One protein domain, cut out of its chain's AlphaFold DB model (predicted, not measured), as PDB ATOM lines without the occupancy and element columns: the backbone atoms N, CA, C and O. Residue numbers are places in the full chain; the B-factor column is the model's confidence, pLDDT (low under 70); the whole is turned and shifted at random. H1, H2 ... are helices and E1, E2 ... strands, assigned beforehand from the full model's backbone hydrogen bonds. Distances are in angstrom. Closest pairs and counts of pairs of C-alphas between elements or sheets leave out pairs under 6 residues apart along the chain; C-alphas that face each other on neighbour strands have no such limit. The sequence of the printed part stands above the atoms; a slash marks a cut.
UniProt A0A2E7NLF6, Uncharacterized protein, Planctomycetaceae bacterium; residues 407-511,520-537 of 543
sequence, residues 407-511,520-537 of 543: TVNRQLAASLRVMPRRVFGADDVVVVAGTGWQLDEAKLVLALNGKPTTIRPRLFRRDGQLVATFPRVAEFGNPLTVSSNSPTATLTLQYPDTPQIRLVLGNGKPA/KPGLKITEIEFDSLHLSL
ATOM      1  N   THR A 407      84.717  92.091  69.012       91.50
ATOM      2  CA  THR A 407      83.390  92.323  69.606       91.50
ATOM      3  C   THR A 407      83.446  92.632  71.097       91.50
ATOM      4  O   THR A 407      82.709  93.514  71.537       91.50
ATOM      5  N   VAL A 408      84.343  91.990  71.852       89.75
ATOM      6  CA  VAL A 408      84.528  92.230  73.291       89.75
ATOM      7  C   VAL A 408      84.961  93.677  73.520       89.75
ATOM      8  O   VAL A 408      84.301  94.417  74.250       89.75
ATOM      9  N   ASN A 409      86.002  94.120  72.810       85.38
ATOM     10  CA  ASN A 409      86.507  95.492  72.901       85.38
ATOM     11  C   ASN A 409      85.449  96.521  72.485       85.38
ATOM     12  O   ASN A 409      85.253  97.520  73.179       85.38
ATOM     13  N   ARG A 410      84.715  96.263  71.391       86.44
ATOM     14  CA  ARG A 410      83.616  97.136  70.948       86.44
ATOM     15  C   ARG A 410      82.523  97.262  72.008       86.44
ATOM     16  O   ARG A 410      82.069  98.373  72.273       86.44
ATOM     17  N   GLN A 411      82.125  96.155  72.631       89.19
ATOM     18  CA  GLN A 411      81.102  96.159  73.673       89.19
ATOM     19  C   GLN A 411      81.569  96.897  74.935       89.19
ATOM     20  O   GLN A 411      80.825  97.717  75.477       89.19
ATOM     21  N   LEU A 412      82.796  96.654  75.402       87.12
ATOM     22  CA  LEU A 412      83.350  97.326  76.583       87.12
ATOM     23  C   LEU A 412      83.466  98.841  76.355       87.12
ATOM     24  O   LEU A 412      82.979  99.622  77.172       87.12
ATOM     25  N   ALA A 413      83.998  99.258  75.204       82.62
ATOM     26  CA  ALA A 413      84.131 100.670  74.845       82.62
ATOM     27  C   ALA A 413      82.777 101.384  74.658       82.62
ATOM     28  O   ALA A 413      82.658 102.579  74.934       82.62
ATOM     29  N   ALA A 414      81.744 100.677  74.187       83.88
ATOM     30  CA  ALA A 414      80.414 101.251  73.986       83.88
ATOM     31  C   ALA A 414      79.567 101.306  75.270       83.88
ATOM     32  O   ALA A 414      78.665 102.144  75.366       83.88
ATOM     33  N   SER A 415      79.834 100.424  76.239       86.44
ATOM     34  CA  SER A 415      78.973 100.200  77.408       86.44
ATOM     35  C   SER A 415      79.325 101.030  78.644       86.44
ATOM     36  O   SER A 415      78.520 101.054  79.576       86.44
ATOM     37  N   LEU A 416      80.464 101.732  78.667       86.69
ATOM     38  CA  LEU A 416      80.852 102.626  79.762       86.69
ATOM     39  C   LEU A 416      81.421 103.941  79.232       86.69
ATOM     40  O   LEU A 416      82.224 103.974  78.303       86.69
ATOM     41  N   ARG A 417      80.996 105.051  79.834       85.12
ATOM     42  CA  ARG A 417      81.468 106.400  79.511       85.12
ATOM     43  C   ARG A 417      81.787 107.151  80.788       85.12
ATOM     44  O   ARG A 417      80.982 107.148  81.716       85.12
ATOM     45  N   VAL A 418      82.916 107.850  80.806       82.62
ATOM     46  CA  VAL A 418      83.280 108.749  81.902       82.62
ATOM     47  C   VAL A 418      83.335 110.173  81.369       82.62
ATOM     48  O   VAL A 418      83.946 110.450  80.338       82.62
ATOM     49  N   MET A 419      82.654 111.095  82.040       80.88
ATOM     50  CA  MET A 419      82.608 112.495  81.633       80.88
ATOM     51  C   MET A 419      82.792 113.423  82.833       80.88
ATOM     52  O   MET A 419      82.215 113.169  83.894       80.88
ATOM     53  N   PRO A 420      83.571 114.506  82.680       78.88
ATOM     54  CA  PRO A 420      83.590 115.568  83.667       78.88
ATOM     55  C   PRO A 420      82.264 116.335  83.601       78.88
ATOM     56  O   PRO A 420      81.768 116.655  82.517       78.88
ATOM     57  N   ARG A 421      81.683 116.649  84.759       80.00
ATOM     58  CA  ARG A 421      80.557 117.575  84.876       80.00
ATOM     59  C   ARG A 421      81.046 118.822  85.592       80.00
ATOM     60  O   ARG A 421      81.368 118.770  86.774       80.00
ATOM     61  N   ARG A 422      81.062 119.928  84.848       76.12
ATOM     62  CA  ARG A 422      81.511 121.219  85.360       76.12
ATOM     63  C   ARG A 422      80.499 121.791  86.336       76.12
ATOM     64  O   ARG A 422      79.318 121.901  85.997       76.12
ATOM     65  N   VAL A 423      80.959 122.125  87.533       72.88
ATOM     66  CA  VAL A 423      80.156 122.734  88.600       72.88
ATOM     67  C   VAL A 423      80.956 123.904  89.169       72.88
ATOM     68  O   VAL A 423      82.167 123.966  89.008       72.88
ATOM     69  N   PHE A 424      80.296 124.873  89.801       66.94
ATOM     70  CA  PHE A 424      81.007 125.961  90.469       66.94
ATOM     71  C   PHE A 424      81.876 125.408  91.618       66.94
ATOM     72  O   PHE A 424      81.343 124.816  92.563       66.94
ATOM     73  N   GLY A 425      83.197 125.596  91.524       72.44
ATOM     74  CA  GLY A 425      84.197 124.986  92.406       72.44
ATOM     75  C   GLY A 425      84.864 123.768  91.763       72.44
ATOM     76  O   GLY A 425      85.076 123.746  90.556       72.44
ATOM     77  N   ALA A 426      85.199 122.755  92.565       76.94
ATOM     78  CA  ALA A 426      85.703 121.489  92.039       76.94
ATOM     79  C   ALA A 426      84.609 120.754  91.241       76.94
ATOM     80  O   ALA A 426      83.462 120.636  91.683       76.94
ATOM     81  N   ASP A 427      84.995 120.229  90.085       80.62
ATOM     82  CA  ASP A 427      84.157 119.499  89.148       80.62
ATOM     83  C   ASP A 427      83.817 118.086  89.640       80.62
ATOM     84  O   ASP A 427      84.548 117.439  90.405       80.62
ATOM     85  N   ASP A 428      82.708 117.567  89.120       85.56
ATOM     86  CA  ASP A 428      82.286 116.195  89.354       85.56
ATOM     87  C   ASP A 428      82.814 115.267  88.254       85.56
ATOM     88  O   ASP A 428      82.911 115.638  87.081       85.56
ATOM     89  N   VAL A 429      83.043 114.003  88.603       86.31
ATOM     90  CA  VAL A 429      83.250 112.929  87.622       86.31
ATOM     91  C   VAL A 429      81.999 112.068  87.562       86.31
ATOM     92  O   VAL A 429      81.559 111.508  88.567       86.31
ATOM     93  N   VAL A 430      81.414 111.960  86.369       87.88
ATOM     94  CA  VAL A 430      80.200 111.182  86.117       87.88
ATOM     95  C   VAL A 430      80.549 109.964  85.274       87.88
ATOM     96  O   VAL A 430      81.019 110.084  84.144       87.88
ATOM     97  N   VAL A 431      80.284 108.783  85.819       89.25
ATOM     98  CA  VAL A 431      80.404 107.494  85.141       89.25
ATOM     99  C   VAL A 431      79.007 107.050  84.737       89.25
ATOM    100  O   VAL A 431      78.127 106.919  85.583       89.25
ATOM    101  N   VAL A 432      78.801 106.822  83.446       88.50
ATOM    102  CA  VAL A 432      77.557 106.304  82.879       88.50
ATOM    103  C   VAL A 432      77.848 104.924  82.310       88.50
ATOM    104  O   VAL A 432      78.657 104.797  81.393       88.50
ATOM    105  N   ALA A 433      77.192 103.899  82.845       88.44
ATOM    106  CA  ALA A 433      77.409 102.518  82.443       88.44
ATOM    107  C   ALA A 433      76.094 101.810  82.095       88.44
ATOM    108  O   ALA A 433      75.038 102.062  82.685       88.44
ATOM    109  N   GLY A 434      76.170 100.894  81.131       84.62
ATOM    110  CA  GLY A 434      75.104  99.941  80.847       84.62
ATOM    111  C   GLY A 434      74.843  99.013  82.037       84.62
ATOM    112  O   GLY A 434      75.700  98.823  82.899       84.62
ATOM    113  N   THR A 435      73.662  98.397  82.068       78.56
ATOM    114  CA  THR A 435      73.229  97.506  83.161       78.56
ATOM    115  C   THR A 435      74.169  96.326  83.404       78.56
ATOM    116  O   THR A 435      74.295  95.893  84.545       78.56
ATOM    117  N   GLY A 436      74.870  95.846  82.370       79.31
ATOM    118  CA  GLY A 436      75.844  94.753  82.477       79.31
ATOM    119  C   GLY A 436      77.045  95.049  83.384       79.31
ATOM    120  O   GLY A 436      77.694  94.109  83.831       79.31
ATOM    121  N   TRP A 437      77.330  96.322  83.691       84.62
ATOM    122  CA  TRP A 437      78.385  96.705  84.637       84.62
ATOM    123  C   TRP A 437      77.965  96.597  86.101       84.62
ATOM    124  O   TRP A 437      78.842  96.560  86.951       84.62
ATOM    125  N   GLN A 438      76.667  96.569  86.423       81.00
ATOM    126  CA  GLN A 438      76.183  96.359  87.800       81.00
ATOM    127  C   GLN A 438      76.907  97.235  88.847       81.00
ATOM    128  O   GLN A 438      77.410  96.749  89.858       81.00
ATOM    129  N   LEU A 439      77.023  98.543  88.579       84.75
ATOM    130  CA  LEU A 439      77.774  99.471  89.439       84.75
ATOM    131  C   LEU A 439      77.240  99.534  90.880       84.75
ATOM    132  O   LEU A 439      77.967  99.934  91.777       84.75
ATOM    133  N   ASP A 440      75.981  99.160  91.107       81.56
ATOM    134  CA  ASP A 440      75.363  99.054  92.429       81.56
ATOM    135  C   ASP A 440      75.920  97.910  93.290       81.56
ATOM    136  O   ASP A 440      75.774  97.953  94.510       81.56
ATOM    137  N   GLU A 441      76.604  96.939  92.684       78.00
ATOM    138  CA  GLU A 441      77.211  95.797  93.381       78.00
ATOM    139  C   GLU A 441      78.727  95.913  93.546       78.00
ATOM    140  O   GLU A 441      79.339  95.167  94.311       78.00
ATOM    141  N   ALA A 442      79.345  96.850  92.831       83.75
ATOM    142  CA  ALA A 442      80.774  97.089  92.903       83.75
ATOM    143  C   ALA A 442      81.104  98.111  93.991       83.75
ATOM    144  O   ALA A 442      80.473  99.163  94.111       83.75
ATOM    145  N   LYS A 443      82.200  97.882  94.714       88.19
ATOM    146  CA  LYS A 443      82.893  98.969  95.403       88.19
ATOM    147  C   LYS A 443      83.678  99.761  94.358       88.19
ATOM    148  O   LYS A 443      84.620  99.237  93.763       88.19
ATOM    149  N   LEU A 444      83.287 101.016  94.137       91.06
ATOM    150  CA  LEU A 444      83.961 101.910  93.196       91.06
ATOM    151  C   LEU A 444      84.980 102.794  93.916       91.06
ATOM    152  O   LEU A 444      84.651 103.444  94.910       91.06
ATOM    153  N   VAL A 445      86.191 102.867  93.371       91.50
ATOM    154  CA  VAL A 445      87.243 103.786  93.819       91.50
ATOM    155  C   VAL A 445      87.768 104.545  92.609       91.50
ATOM    156  O   VAL A 445      88.298 103.945  91.677       91.50
ATOM    157  N   LEU A 446      87.618 105.868  92.618       90.19
ATOM    158  CA  LEU A 446      88.217 106.745  91.615       90.19
ATOM    159  C   LEU A 446      89.564 107.236  92.144       90.19
ATOM    160  O   LEU A 446      89.612 107.781  93.243       90.19
ATOM    161  N   ALA A 447      90.633 107.078  91.374       89.00
ATOM    162  CA  ALA A 447      91.929 107.688  91.631       89.00
ATOM    163  C   ALA A 447      92.236 108.751  90.574       89.00
ATOM    164  O   ALA A 447      91.967 108.551  89.390       89.00
ATOM    165  N   LEU A 448      92.790 109.880  91.008       83.94
ATOM    166  CA  LEU A 448      93.173 111.008  90.164       83.94
ATOM    167  C   LEU A 448      94.655 111.297  90.383       83.94
ATOM    168  O   LEU A 448      95.093 111.442  91.524       83.94
ATOM    169  N   ASN A 449      95.433 111.345  89.302       80.62
ATOM    170  CA  ASN A 449      96.891 111.496  89.333       80.62
ATOM    171  C   ASN A 449      97.560 110.502  90.303       80.62
ATOM    172  O   ASN A 449      98.411 110.870  91.112       80.62
ATOM    173  N   GLY A 450      97.100 109.247  90.279       78.31
ATOM    174  CA  GLY A 450      97.585 108.170  91.149       78.31
ATOM    175  C   GLY A 450      97.084 108.206  92.600       78.31
ATOM    176  O   GLY A 450      97.374 107.280  93.352       78.31
ATOM    177  N   LYS A 451      96.309 109.220  93.015       83.50
ATOM    178  CA  LYS A 451      95.784 109.335  94.387       83.50
ATOM    179  C   LYS A 451      94.311 108.911  94.461       83.50
ATOM    180  O   LYS A 451      93.489 109.505  93.761       83.50
ATOM    181  N   PRO A 452      93.939 107.920  95.294       85.44
ATOM    182  CA  PRO A 452      92.548 107.508  95.453       85.44
ATOM    183  C   PRO A 452      91.726 108.607  96.133       85.44
ATOM    184  O   PRO A 452      92.148 109.214  97.116       85.44
ATOM    185  N   THR A 453      90.524 108.841  95.622       84.06
ATOM    186  CA  THR A 453      89.541 109.733  96.236       84.06
ATOM    187  C   THR A 453      88.863 109.029  97.412       84.06
ATOM    188  O   THR A 453      88.560 107.837  97.361       84.06
ATOM    189  N   THR A 454      88.601 109.768  98.490       81.75
ATOM    190  CA  THR A 454      87.870 109.264  99.670       81.75
ATOM    191  C   THR A 454      86.351 109.384  99.518       81.75
ATOM    192  O   THR A 454      85.587 108.893 100.351       81.75
ATOM    193  N   ILE A 455      85.899 110.039  98.447       83.75
ATOM    194  CA  ILE A 455      84.501 110.383  98.208       83.75
ATOM    195  C   ILE A 455      83.753 109.172  97.657       83.75
ATOM    196  O   ILE A 455      84.102 108.612  96.619       83.75
ATOM    197  N   ARG A 456      82.668 108.792  98.340       85.31
ATOM    198  CA  ARG A 456      81.762 107.745  97.857       85.31
ATOM    199  C   ARG A 456      80.882 108.286  96.726       85.31
ATOM    200  O   ARG A 456      80.303 109.365  96.885       85.31
ATOM    201  N   PRO A 457      80.731 107.551  95.612       90.88
ATOM    202  CA  PRO A 457      79.882 107.997  94.523       90.88
ATOM    203  C   PRO A 457      78.402 107.937  94.909       90.88
ATOM    204  O   PRO A 457      77.953 107.038  95.620       90.88
ATOM    205  N   ARG A 458      77.623 108.879  94.379       91.00
ATOM    206  CA  ARG A 458      76.158 108.816  94.389       91.00
ATOM    207  C   ARG A 458      75.693 108.000  93.190       91.00
ATOM    208  O   ARG A 458      76.048 108.334  92.061       91.00
ATOM    209  N   LEU A 459      74.900 106.963  93.440       89.25
ATOM    210  CA  LEU A 459      74.362 106.077  92.411       89.25
ATOM    211  C   LEU A 459      72.901 106.417  92.122       89.25
ATOM    212  O   LEU A 459      72.092 106.546  93.040       89.25
ATOM    213  N   PHE A 460      72.550 106.525  90.845       88.19
ATOM    214  CA  PHE A 460      71.165 106.642  90.402       88.19
ATOM    215  C   PHE A 460      70.961 105.945  89.059       88.19
ATOM    216  O   PHE A 460      71.901 105.723  88.297       88.19
ATOM    217  N   ARG A 461      69.711 105.585  88.766       83.62
ATOM    218  CA  ARG A 461      69.320 105.022  87.470       83.62
ATOM    219  C   ARG A 461      68.708 106.116  86.609       83.62
ATOM    220  O   ARG A 461      67.849 106.856  87.080       83.62
ATOM    221  N   ARG A 462      69.136 106.203  85.351       81.38
ATOM    222  CA  ARG A 462      68.612 107.150  84.362       81.38
ATOM    223  C   ARG A 462      68.539 106.467  83.004       81.38
ATOM    224  O   ARG A 462      69.539 105.920  82.559       81.38
ATOM    225  N   ASP A 463      67.367 106.480  82.373       76.50
ATOM    226  CA  ASP A 463      67.153 105.951  81.015       76.50
ATOM    227  C   ASP A 463      67.667 104.507  80.820       76.50
ATOM    228  O   ASP A 463      68.236 104.153  79.792       76.50
ATOM    229  N   GLY A 464      67.510 103.660  81.845       71.31
ATOM    230  CA  GLY A 464      67.994 102.273  81.830       71.31
ATOM    231  C   GLY A 464      69.507 102.107  82.035       71.31
ATOM    232  O   GLY A 464      69.988 100.980  82.026       71.31
ATOM    233  N   GLN A 465      70.252 103.188  82.264       82.50
ATOM    234  CA  GLN A 465      71.678 103.177  82.594       82.50
ATOM    235  C   GLN A 465      71.901 103.446  84.087       82.50
ATOM    236  O   GLN A 465      71.098 104.111  84.750       82.50
ATOM    237  N   LEU A 466      73.004 102.918  84.620       85.44
ATOM    238  CA  LEU A 466      73.489 103.238  85.960       85.44
ATOM    239  C   LEU A 466      74.458 104.410  85.863       85.44
ATOM    240  O   LEU A 466      75.402 104.390  85.072       85.44
ATOM    241  N   VAL A 467      74.217 105.429  86.681       89.44
ATOM    242  CA  VAL A 467      75.054 106.621  86.750       89.44
ATOM    243  C   VAL A 467      75.669 106.713  88.137       89.44
ATOM    244  O   VAL A 467      74.952 106.775  89.136       89.44
ATOM    245  N   ALA A 468      76.999 106.736  88.187       91.00
ATOM    246  CA  ALA A 468      77.772 106.996  89.391       91.00
ATOM    247  C   ALA A 468      78.383 108.395  89.305       91.00
ATOM    248  O   ALA A 468      79.074 108.724  88.345       91.00
ATOM    249  N   THR A 469      78.113 109.243  90.291       91.12
ATOM    250  CA  THR A 469      78.666 110.599  90.356       91.12
ATOM    251  C   THR A 469      79.588 110.732  91.551       91.12
ATOM    252  O   THR A 469      79.146 110.568  92.687       91.12
ATOM    253  N   PHE A 470      80.843 111.075  91.284       90.25
ATOM    254  CA  PHE A 470      81.843 111.461  92.269       90.25
ATOM    255  C   PHE A 470      81.836 112.989  92.380       90.25
ATOM    256  O   PHE A 470      82.328 113.655  91.466       90.25
ATOM    257  N   PRO A 471      81.216 113.562  93.426       87.69
ATOM    258  CA  PRO A 471      81.077 115.005  93.529       87.69
ATOM    259  C   PRO A 471      82.395 115.683  93.911       87.69
ATOM    260  O   PRO A 471      83.057 115.203  94.826       87.69
ATOM    261  N   ARG A 472      82.718 116.829  93.298       83.88
ATOM    262  CA  ARG A 472      83.815 117.732  93.705       83.88
ATOM    263  C   ARG A 472      85.175 117.041  93.872       83.88
ATOM    264  O   ARG A 472      85.831 117.192  94.900       83.88
ATOM    265  N   VAL A 473      85.577 116.247  92.883       80.12
ATOM    266  CA  VAL A 473      86.789 115.409  92.962       80.12
ATOM    267  C   VAL A 473      87.972 115.944  92.165       80.12
ATOM    268  O   VAL A 473      89.100 115.556  92.454       80.12
ATOM    269  N   ALA A 474      87.749 116.801  91.170       73.94
ATOM    270  CA  ALA A 474      88.796 117.236  90.249       73.94
ATOM    271  C   ALA A 474      88.580 118.681  89.794       73.94
ATOM    272  O   ALA A 474      87.473 119.188  89.865       73.94
ATOM    273  N   GLU A 475      89.614 119.318  89.257       71.06
ATOM    274  CA  GLU A 475      89.491 120.586  88.534       71.06
ATOM    275  C   GLU A 475      89.863 120.333  87.068       71.06
ATOM    276  O   GLU A 475      91.035 120.172  86.729       71.06
ATOM    277  N   PHE A 476      88.866 120.244  86.183       63.88
ATOM    278  CA  PHE A 476      89.079 120.054  84.742       63.88
ATOM    279  C   PHE A 476      89.216 121.392  83.984       63.88
ATOM    280  O   PHE A 476      89.327 121.394  82.754       63.88
ATOM    281  N   GLY A 477      89.241 122.520  84.705       56.75
ATOM    282  CA  GLY A 477      89.466 123.875  84.189       56.75
ATOM    283  C   GLY A 477      88.206 124.750  84.119       56.75
ATOM    284  O   GLY A 477      87.078 124.276  84.239       56.75
ATOM    285  N   ASN A 478      88.405 126.051  83.895       54.06
ATOM    286  CA  ASN A 478      87.340 127.060  83.819       54.06
ATOM    287  C   ASN A 478      86.769 127.127  82.376       54.06
ATOM    288  O   ASN A 478      87.482 126.790  81.428       54.06
ATOM    289  N   PRO A 479      85.531 127.606  82.117       50.59
ATOM    290  CA  PRO A 479      85.001 127.773  80.757       50.59
ATOM    291  C   PRO A 479      85.841 128.693  79.855       50.59
ATOM    292  O   PRO A 479      85.663 128.665  78.641       50.59
ATOM    293  N   LEU A 480      86.736 129.487  80.450       51.50
ATOM    294  CA  LEU A 480      87.572 130.490  79.789       51.50
ATOM    295  C   LEU A 480      89.038 130.048  79.604       51.50
ATOM    296  O   LEU A 480      89.763 130.686  78.850       51.50
ATOM    297  N   THR A 481      89.481 128.964  80.253       48.56
ATOM    298  CA  THR A 481      90.855 128.444  80.154       48.56
ATOM    299  C   THR A 481      90.847 126.917  80.084       48.56
ATOM    300  O   THR A 481      90.429 126.222  81.010       48.56
ATOM    301  N   VAL A 482      91.310 126.365  78.960       48.69
ATOM    302  CA  VAL A 482      91.509 124.917  78.816       48.69
ATOM    303  C   VAL A 482      92.767 124.551  79.601       48.69
ATOM    304  O   VAL A 482      93.858 124.981  79.239       48.69
ATOM    305  N   SER A 483      92.622 123.781  80.683       47.38
ATOM    306  CA  SER A 483      93.767 123.158  81.355       47.38
ATOM    307  C   SER A 483      94.569 122.348  80.329       47.38
ATOM    308  O   SER A 483      93.999 121.522  79.615       47.38
ATOM    309  N   SER A 484      95.880 122.591  80.237       47.91
ATOM    310  CA  SER A 484      96.772 121.893  79.302       47.91
ATOM    311  C   SER A 484      96.951 120.411  79.645       47.91
ATOM    312  O   SER A 484      97.258 119.619  78.757       47.91
ATOM    313  N   ASN A 485      96.683 120.020  80.896       55.50
ATOM    314  CA  ASN A 485      96.857 118.662  81.396       55.50
ATOM    315  C   ASN A 485      95.573 118.191  82.091       55.50
ATOM    316  O   ASN A 485      95.349 118.494  83.266       55.50
ATOM    317  N   SER A 486      94.718 117.431  81.396       58.66
ATOM    318  CA  SER A 486      93.651 116.709  82.105       58.66
ATOM    319  C   SER A 486      94.285 115.702  83.067       58.66
ATOM    320  O   SER A 486      95.257 115.042  82.690       58.66
ATOM    321  N   PRO A 487      93.736 115.540  84.281       65.31
ATOM    322  CA  PRO A 487      94.256 114.573  85.233       65.31
ATOM    323  C   PRO A 487      94.159 113.157  84.660       65.31
ATOM    324  O   PRO A 487      93.159 112.792  84.034       65.31
ATOM    325  N   THR A 488      95.190 112.351  84.907       74.69
ATOM    326  CA  THR A 488      95.103 110.907  84.669       74.69
ATOM    327  C   THR A 488      94.119 110.341  85.678       74.69
ATOM    328  O   THR A 488      94.223 110.610  86.877       74.69
ATOM    329  N   ALA A 489      93.114 109.615  85.203       82.81
ATOM    330  CA  ALA A 489      92.076 109.082  86.068       82.81
ATOM    331  C   ALA A 489      92.041 107.561  85.955       82.81
ATOM    332  O   ALA A 489      92.157 106.995  84.872       82.81
ATOM    333  N   THR A 490      91.869 106.893  87.085       88.31
ATOM    334  CA  THR A 490      91.764 105.440  87.149       88.31
ATOM    335  C   THR A 490      90.525 105.088  87.946       88.31
ATOM    336  O   THR A 490      90.402 105.466  89.110       88.31
ATOM    337  N   LEU A 491      89.590 104.368  87.332       89.88
ATOM    338  CA  LEU A 491      88.413 103.850  88.018       89.88
ATOM    339  C   LEU A 491      88.644 102.377  88.348       89.88
ATOM    340  O   LEU A 491      88.808 101.557  87.452       89.88
ATOM    341  N   THR A 492      88.646 102.046  89.634       91.12
ATOM    342  CA  THR A 492      88.743 100.667  90.115       91.12
ATOM    343  C   THR A 492      87.365 100.179  90.537       91.12
ATOM    344  O   THR A 492      86.680 100.849  91.317       91.12
ATOM    345  N   LEU A 493      86.968  99.016  90.027       89.19
ATOM    346  CA  LEU A 493      85.735  98.321  90.382       89.19
ATOM    347  C   LEU A 493      86.099  97.006  91.069       89.19
ATOM    348  O   LEU A 493      86.822  96.179  90.511       89.19
ATOM    349  N   GLN A 494      85.587  96.812  92.279       86.31
ATOM    350  CA  GLN A 494      85.768  95.582  93.040       86.31
ATOM    351  C   GLN A 494      84.402  94.952  93.314       86.31
ATOM    352  O   GLN A 494      83.621  95.496  94.095       86.31
ATOM    353  N   TYR A 495      84.130  93.812  92.677       81.56
ATOM    354  CA  TYR A 495      82.961  92.979  92.970       81.56
ATOM    355  C   TYR A 495      83.346  91.897  93.986       81.56
ATOM    356  O   TYR A 495      84.534  91.591  94.141       81.56
ATOM    357  N   PRO A 496      82.366  91.306  94.687       69.12
ATOM    358  CA  PRO A 496      82.609  90.130  95.513       69.12
ATOM    359  C   PRO A 496      83.236  88.996  94.688       69.12
ATOM    360  O   PRO A 496      82.753  88.682  93.601       69.12
ATOM    361  N   ASP A 497      84.309  88.390  95.200       66.25
ATOM    362  CA  ASP A 497      84.955  87.193  94.635       66.25
ATOM    363  C   ASP A 497      85.413  87.317  93.160       66.25
ATOM    364  O   ASP A 497      85.519  86.332  92.416       66.25
ATOM    365  N   THR A 498      85.718  88.542  92.717       66.81
ATOM    366  CA  THR A 498      86.370  88.808  91.427       66.81
ATOM    367  C   THR A 498      87.683  89.565  91.611       66.81
ATOM    368  O   THR A 498      87.766  90.424  92.494       66.81
ATOM    369  N   PRO A 499      88.678  89.345  90.731       78.12
ATOM    370  CA  PRO A 499      89.805  90.259  90.589       78.12
ATOM    371  C   PRO A 499      89.326  91.703  90.405       78.12
ATOM    372  O   PRO A 499      88.232  91.952  89.885       78.12
ATOM    373  N   GLN A 500      90.137  92.660  90.852       85.62
ATOM    374  CA  GLN A 500      89.838  94.074  90.649       85.62
ATOM    375  C   GLN A 500      89.876  94.392  89.154       85.62
ATOM    376  O   GLN A 500      90.827  94.027  88.465       85.62
ATOM    377  N   ILE A 501      88.854  95.091  88.664       87.50
ATOM    378  CA  ILE A 501      88.874  95.672  87.323       87.50
ATOM    379  C   ILE A 501      89.435  97.082  87.462       87.50
ATOM    380  O   ILE A 501      88.847  97.912  88.167       87.50
ATOM    381  N   ARG A 502      90.537  97.372  86.774       89.06
ATOM    382  CA  ARG A 502      91.105  98.717  86.703       89.06
ATOM    383  C   ARG A 502      90.869  99.296  85.315       89.06
ATOM    384  O   ARG A 502      91.282  98.733  84.311       89.06
ATOM    385  N   LEU A 503      90.195 100.438  85.270       88.25
ATOM    386  CA  LEU A 503      89.913 101.180  84.047       88.25
ATOM    387  C   LEU A 503      90.809 102.415  84.019       88.25
ATOM    388  O   LEU A 503      90.624 103.329  84.830       88.25
ATOM    389  N   VAL A 504      91.767 102.451  83.097       84.88
ATOM    390  CA  VAL A 504      92.603 103.633  82.870       84.88
ATOM    391  C   VAL A 504      91.853 104.575  81.941       84.88
ATOM    392  O   VAL A 504      91.370 104.185  80.873       84.88
ATOM    393  N   LEU A 505      91.725 105.823  82.375       79.62
ATOM    394  CA  LEU A 505      91.001 106.865  81.676       79.62
ATOM    395  C   LEU A 505      91.993 107.913  81.167       79.62
ATOM    396  O   LEU A 505      92.759 108.492  81.940       79.62
ATOM    397  N   GLY A 506      91.946 108.178  79.863       68.19
ATOM    398  CA  GLY A 506      92.867 109.083  79.187       68.19
ATOM    399  C   GLY A 506      92.189 110.042  78.207       68.19
ATOM    400  O   GLY A 506      91.002 109.941  77.888       68.19
ATOM    401  N   ASN A 507      92.993 110.976  77.695       55.97
ATOM    402  CA  ASN A 507      92.593 112.051  76.776       55.97
ATOM    403  C   ASN A 507      92.608 111.660  75.285       55.97
ATOM    404  O   ASN A 507      92.593 112.540  74.424       55.97
ATOM    405  N   GLY A 508      92.679 110.368  74.948       46.00
ATOM    406  CA  GLY A 508      92.886 109.909  73.571       46.00
ATOM    407  C   GLY A 508      91.897 110.523  72.565       46.00
ATOM    408  O   GLY A 508      90.705 110.192  72.557       46.00
ATOM    409  N   LYS A 509      92.396 111.400  71.679       36.22
ATOM    410  CA  LYS A 509      91.685 111.803  70.455       36.22
ATOM    411  C   LYS A 509      91.428 110.526  69.633       36.22
ATOM    412  O   LYS A 509      92.375 109.777  69.412       36.22
ATOM    413  N   PRO A 510      90.193 110.232  69.181       32.41
ATOM    414  CA  PRO A 510      89.998 109.153  68.217       32.41
ATOM    415  C   PRO A 510      90.712 109.542  66.915       32.41
ATOM    416  O   PRO A 510      90.490 110.640  66.412       32.41
ATOM    417  N   ALA A 511      91.538 108.656  66.357       31.62
ATOM    418  CA  ALA A 511      92.270 108.903  65.109       31.62
ATOM    419  C   ALA A 511      91.373 108.929  63.849       31.62
ATOM    420  O   ALA A 511      91.871 108.966  62.731       31.62
ATOM    421  N   LYS A 520      81.951 115.924  72.237       39.62
ATOM    422  CA  LYS A 520      81.724 116.164  73.667       39.62
ATOM    423  C   LYS A 520      83.021 115.824  74.423       39.62
ATOM    424  O   LYS A 520      83.531 114.719  74.220       39.62
ATOM    425  N   PRO A 521      83.561 116.717  75.271       45.62
ATOM    426  CA  PRO A 521      84.738 116.418  76.082       45.62
ATOM    427  C   PRO A 521      84.400 115.309  77.090       45.62
ATOM    428  O   PRO A 521      83.405 115.400  77.808       45.62
ATOM    429  N   GLY A 522      85.198 114.245  77.123       53.25
ATOM    430  CA  GLY A 522      84.996 113.104  78.016       53.25
ATOM    431  C   GLY A 522      86.279 112.300  78.186       53.25
ATOM    432  O   GLY A 522      87.068 112.192  77.249       53.25
ATOM    433  N   LEU A 523      86.477 111.756  79.385       63.66
ATOM    434  CA  LEU A 523      87.561 110.830  79.697       63.66
ATOM    435  C   LEU A 523      87.220 109.482  79.045       63.66
ATOM    436  O   LEU A 523      86.226 108.845  79.402       63.66
ATOM    437  N   LYS A 524      87.998 109.057  78.047       68.25
ATOM    438  CA  LYS A 524      87.779 107.759  77.394       68.25
ATOM    439  C   LYS A 524      88.517 106.673  78.157       68.25
ATOM    440  O   LYS A 524      89.627 106.909  78.624       68.25
ATOM    441  N   ILE A 525      87.921 105.485  78.238       72.19
ATOM    442  CA  ILE A 525      88.653 104.302  78.690       72.19
ATOM    443  C   ILE A 525      89.700 103.993  77.622       72.19
ATOM    444  O   ILE A 525      89.345 103.766  76.466       72.19
ATOM    445  N   THR A 526      90.970 104.041  78.000       74.06
ATOM    446  CA  THR A 526      92.100 103.719  77.121       74.06
ATOM    447  C   THR A 526      92.607 102.309  77.367       74.06
ATOM    448  O   THR A 526      93.101 101.666  76.446       74.06
ATOM    449  N   GLU A 527      92.448 101.810  78.589       81.94
ATOM    450  CA  GLU A 527      92.904 100.483  78.978       81.94
ATOM    451  C   GLU A 527      91.985  99.876  80.038       81.94
ATOM    452  O   GLU A 527      91.444 100.584  80.896       81.94
ATOM    453  N   ILE A 528      91.808  98.561  79.951       82.75
ATOM    454  CA  ILE A 528      91.181  97.738  80.979       82.75
ATOM    455  C   ILE A 528      92.201  96.698  81.425       82.75
ATOM    456  O   ILE A 528      92.625  95.868  80.623       82.75
ATOM    457  N   GLU A 529      92.541  96.728  82.708       84.19
ATOM    458  CA  GLU A 529      93.320  95.686  83.370       84.19
ATOM    459  C   GLU A 529      92.369  94.825  84.212       84.19
ATOM    460  O   GLU A 529      91.550  95.342  84.987       84.19
ATOM    461  N   PHE A 530      92.460  93.507  84.057       80.56
ATOM    462  CA  PHE A 530      91.705  92.539  84.843       80.56
ATOM    463  C   PHE A 530      92.491  91.231  84.970       80.56
ATOM    464  O   PHE A 530      92.639  90.507  83.992       80.56
ATOM    465  N   ASP A 531      92.937  90.882  86.177       75.94
ATOM    466  CA  ASP A 531      93.789  89.698  86.387       75.94
ATOM    467  C   ASP A 531      95.055  89.764  85.497       75.94
ATOM    468  O   ASP A 531      95.741  90.784  85.518       75.94
ATOM    469  N   SER A 532      95.350  88.744  84.684       71.56
ATOM    470  CA  SER A 532      96.428  88.765  83.679       71.56
ATOM    471  C   SER A 532      96.055  89.454  82.359       71.56
ATOM    472  O   SER A 532      96.866  89.513  81.434       71.56
ATOM    473  N   LEU A 533      94.811  89.917  82.217       72.25
ATOM    474  CA  LEU A 533      94.315  90.533  80.994       72.25
ATOM    475  C   LEU A 533      94.643  92.024  80.973       72.25
ATOM    476  O   LEU A 533      94.170  92.785  81.817       72.25
ATOM    477  N   HIS A 534      95.353  92.433  79.927       76.12
ATOM    478  CA  HIS A 534      95.572  93.829  79.569       76.12
ATOM    479  C   HIS A 534      94.927  94.097  78.208       76.12
ATOM    480  O   HIS A 534      95.382  93.592  77.181       76.12
ATOM    481  N   LEU A 535      93.836  94.862  78.197       72.56
ATOM    482  CA  LEU A 535      93.140  95.261  76.976       72.56
ATOM    483  C   LEU A 535      93.338  96.751  76.721       72.56
ATOM    484  O   LEU A 535      92.709  97.590  77.368       72.56
ATOM    485  N   SER A 536      94.141  97.085  75.713       70.62
ATOM    486  CA  SER A 536      94.182  98.440  75.166       70.62
ATOM    487  C   SER A 536      92.917  98.699  74.344       70.62
ATOM    488  O   SER A 536      92.739  98.165  73.247       70.62
ATOM    489  N   LEU A 537      92.018  99.534  74.866       63.44
ATOM    490  CA  LEU A 537      90.812  99.953  74.161       63.44
ATOM    491  C   LEU A 537      91.149 101.117  73.229       63.44
ATOM    492  O   LEU A 537      90.925 102.289  73.533       63.44
TER     493      LEU A 537
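AT A GLANCE: This is residues 407 to 511 and 520 to 537 of the 543 residues of an uncharacterized protein of Planctomycetaceae bacterium (UniProt A0A2E7NLF6). Two strongly twisted sheets lie face to face as a sandwich, their strands crossed at 59 degrees, and one short helix, H1, lies over E8 of the larger sheet while it only grazes the smaller one. A long loop, residues 475 to 488, reaches away from the sheets, its C-alphas 11 to 25 A from the mean of all C-alphas. The printed part has 123 residues, with one named helix and nine named strands in the order H1, E1, E2, E3, E4, E5, E6, E7, E8, E9; the class is mostly strand. The larger sheet has the order E3, E6, E7, E8, E9 and the smaller E1, E2, E5, E4, both antiparallel. The whole is compact, with a radius of gyration of the C-alphas of 14.1 A and spans of 43 by 33 by 30 A.

HOW THE PARTS SIT: H1, residues 407 to 415, has every O i to N i+4 pair within hydrogen-bond range. E1, residues 416 to 421, forms a hairpin with E2, residues 427 to 433, where N 419 and O 430 are 2.8 A apart. E3, residues 443 to 448, is an edge strand of the other sheet. E4, residues 458 to 462, and E5, residues 465 to 474, form a hairpin, with N 467 and O 460 at 2.8 A. E5 is also the antiparallel neighbour of E2, with N 468 and O 431 at 2.8 A, and it bends by 67 degrees at residue 471. E6, residues 489 to 494, pairs with E3, N 492 and O 445 at 2.8 A, and forms a hairpin with E7, residues 501 to 506, N 503 and O 491 at 2.8 A. E8, residues 524 to 530, is the neighbour of E7, N 504 and O 527 at 2.9 A, and forms a hairpin with E9, residues 533 to 536, N 535 and O 528 at 2.9 A. H1 has a height of 10.3 A over the larger sheet and runs slantwise to the strands, at 54 degrees to E8 on the local plane. Between the sheets, the closest C-alphas of E1 and E8, those of Val 418 and Lys 524, are 6.4 A apart.

IN THESE COORDINATES: H1 begins at C-alpha 407 (83.390, 92.323, 69.606) and measures 11.9 A. E5, the longest strand, measures 23.4 A and ends at C-alpha 474 (88.796, 117.236, 90.249). E2 measures 19.5 A and E8 17.4 A. E9 ends at C-alpha 536 (94.182, 98.440, 75.166).

THE WHOLE: The two C-alphas farthest apart, those of Leu 480 and Asp 497, are 45.8 A apart. Residues 512 to 519 are not printed, and C-alphas 511 and 520 are 15.4 A apart across the cut. The link E5 to E6 is long, with 14 residues. The mean pLDDT of the printed part is 76.6; residues under 70 include 476 to 487, 506 to 511 and 520 to 524.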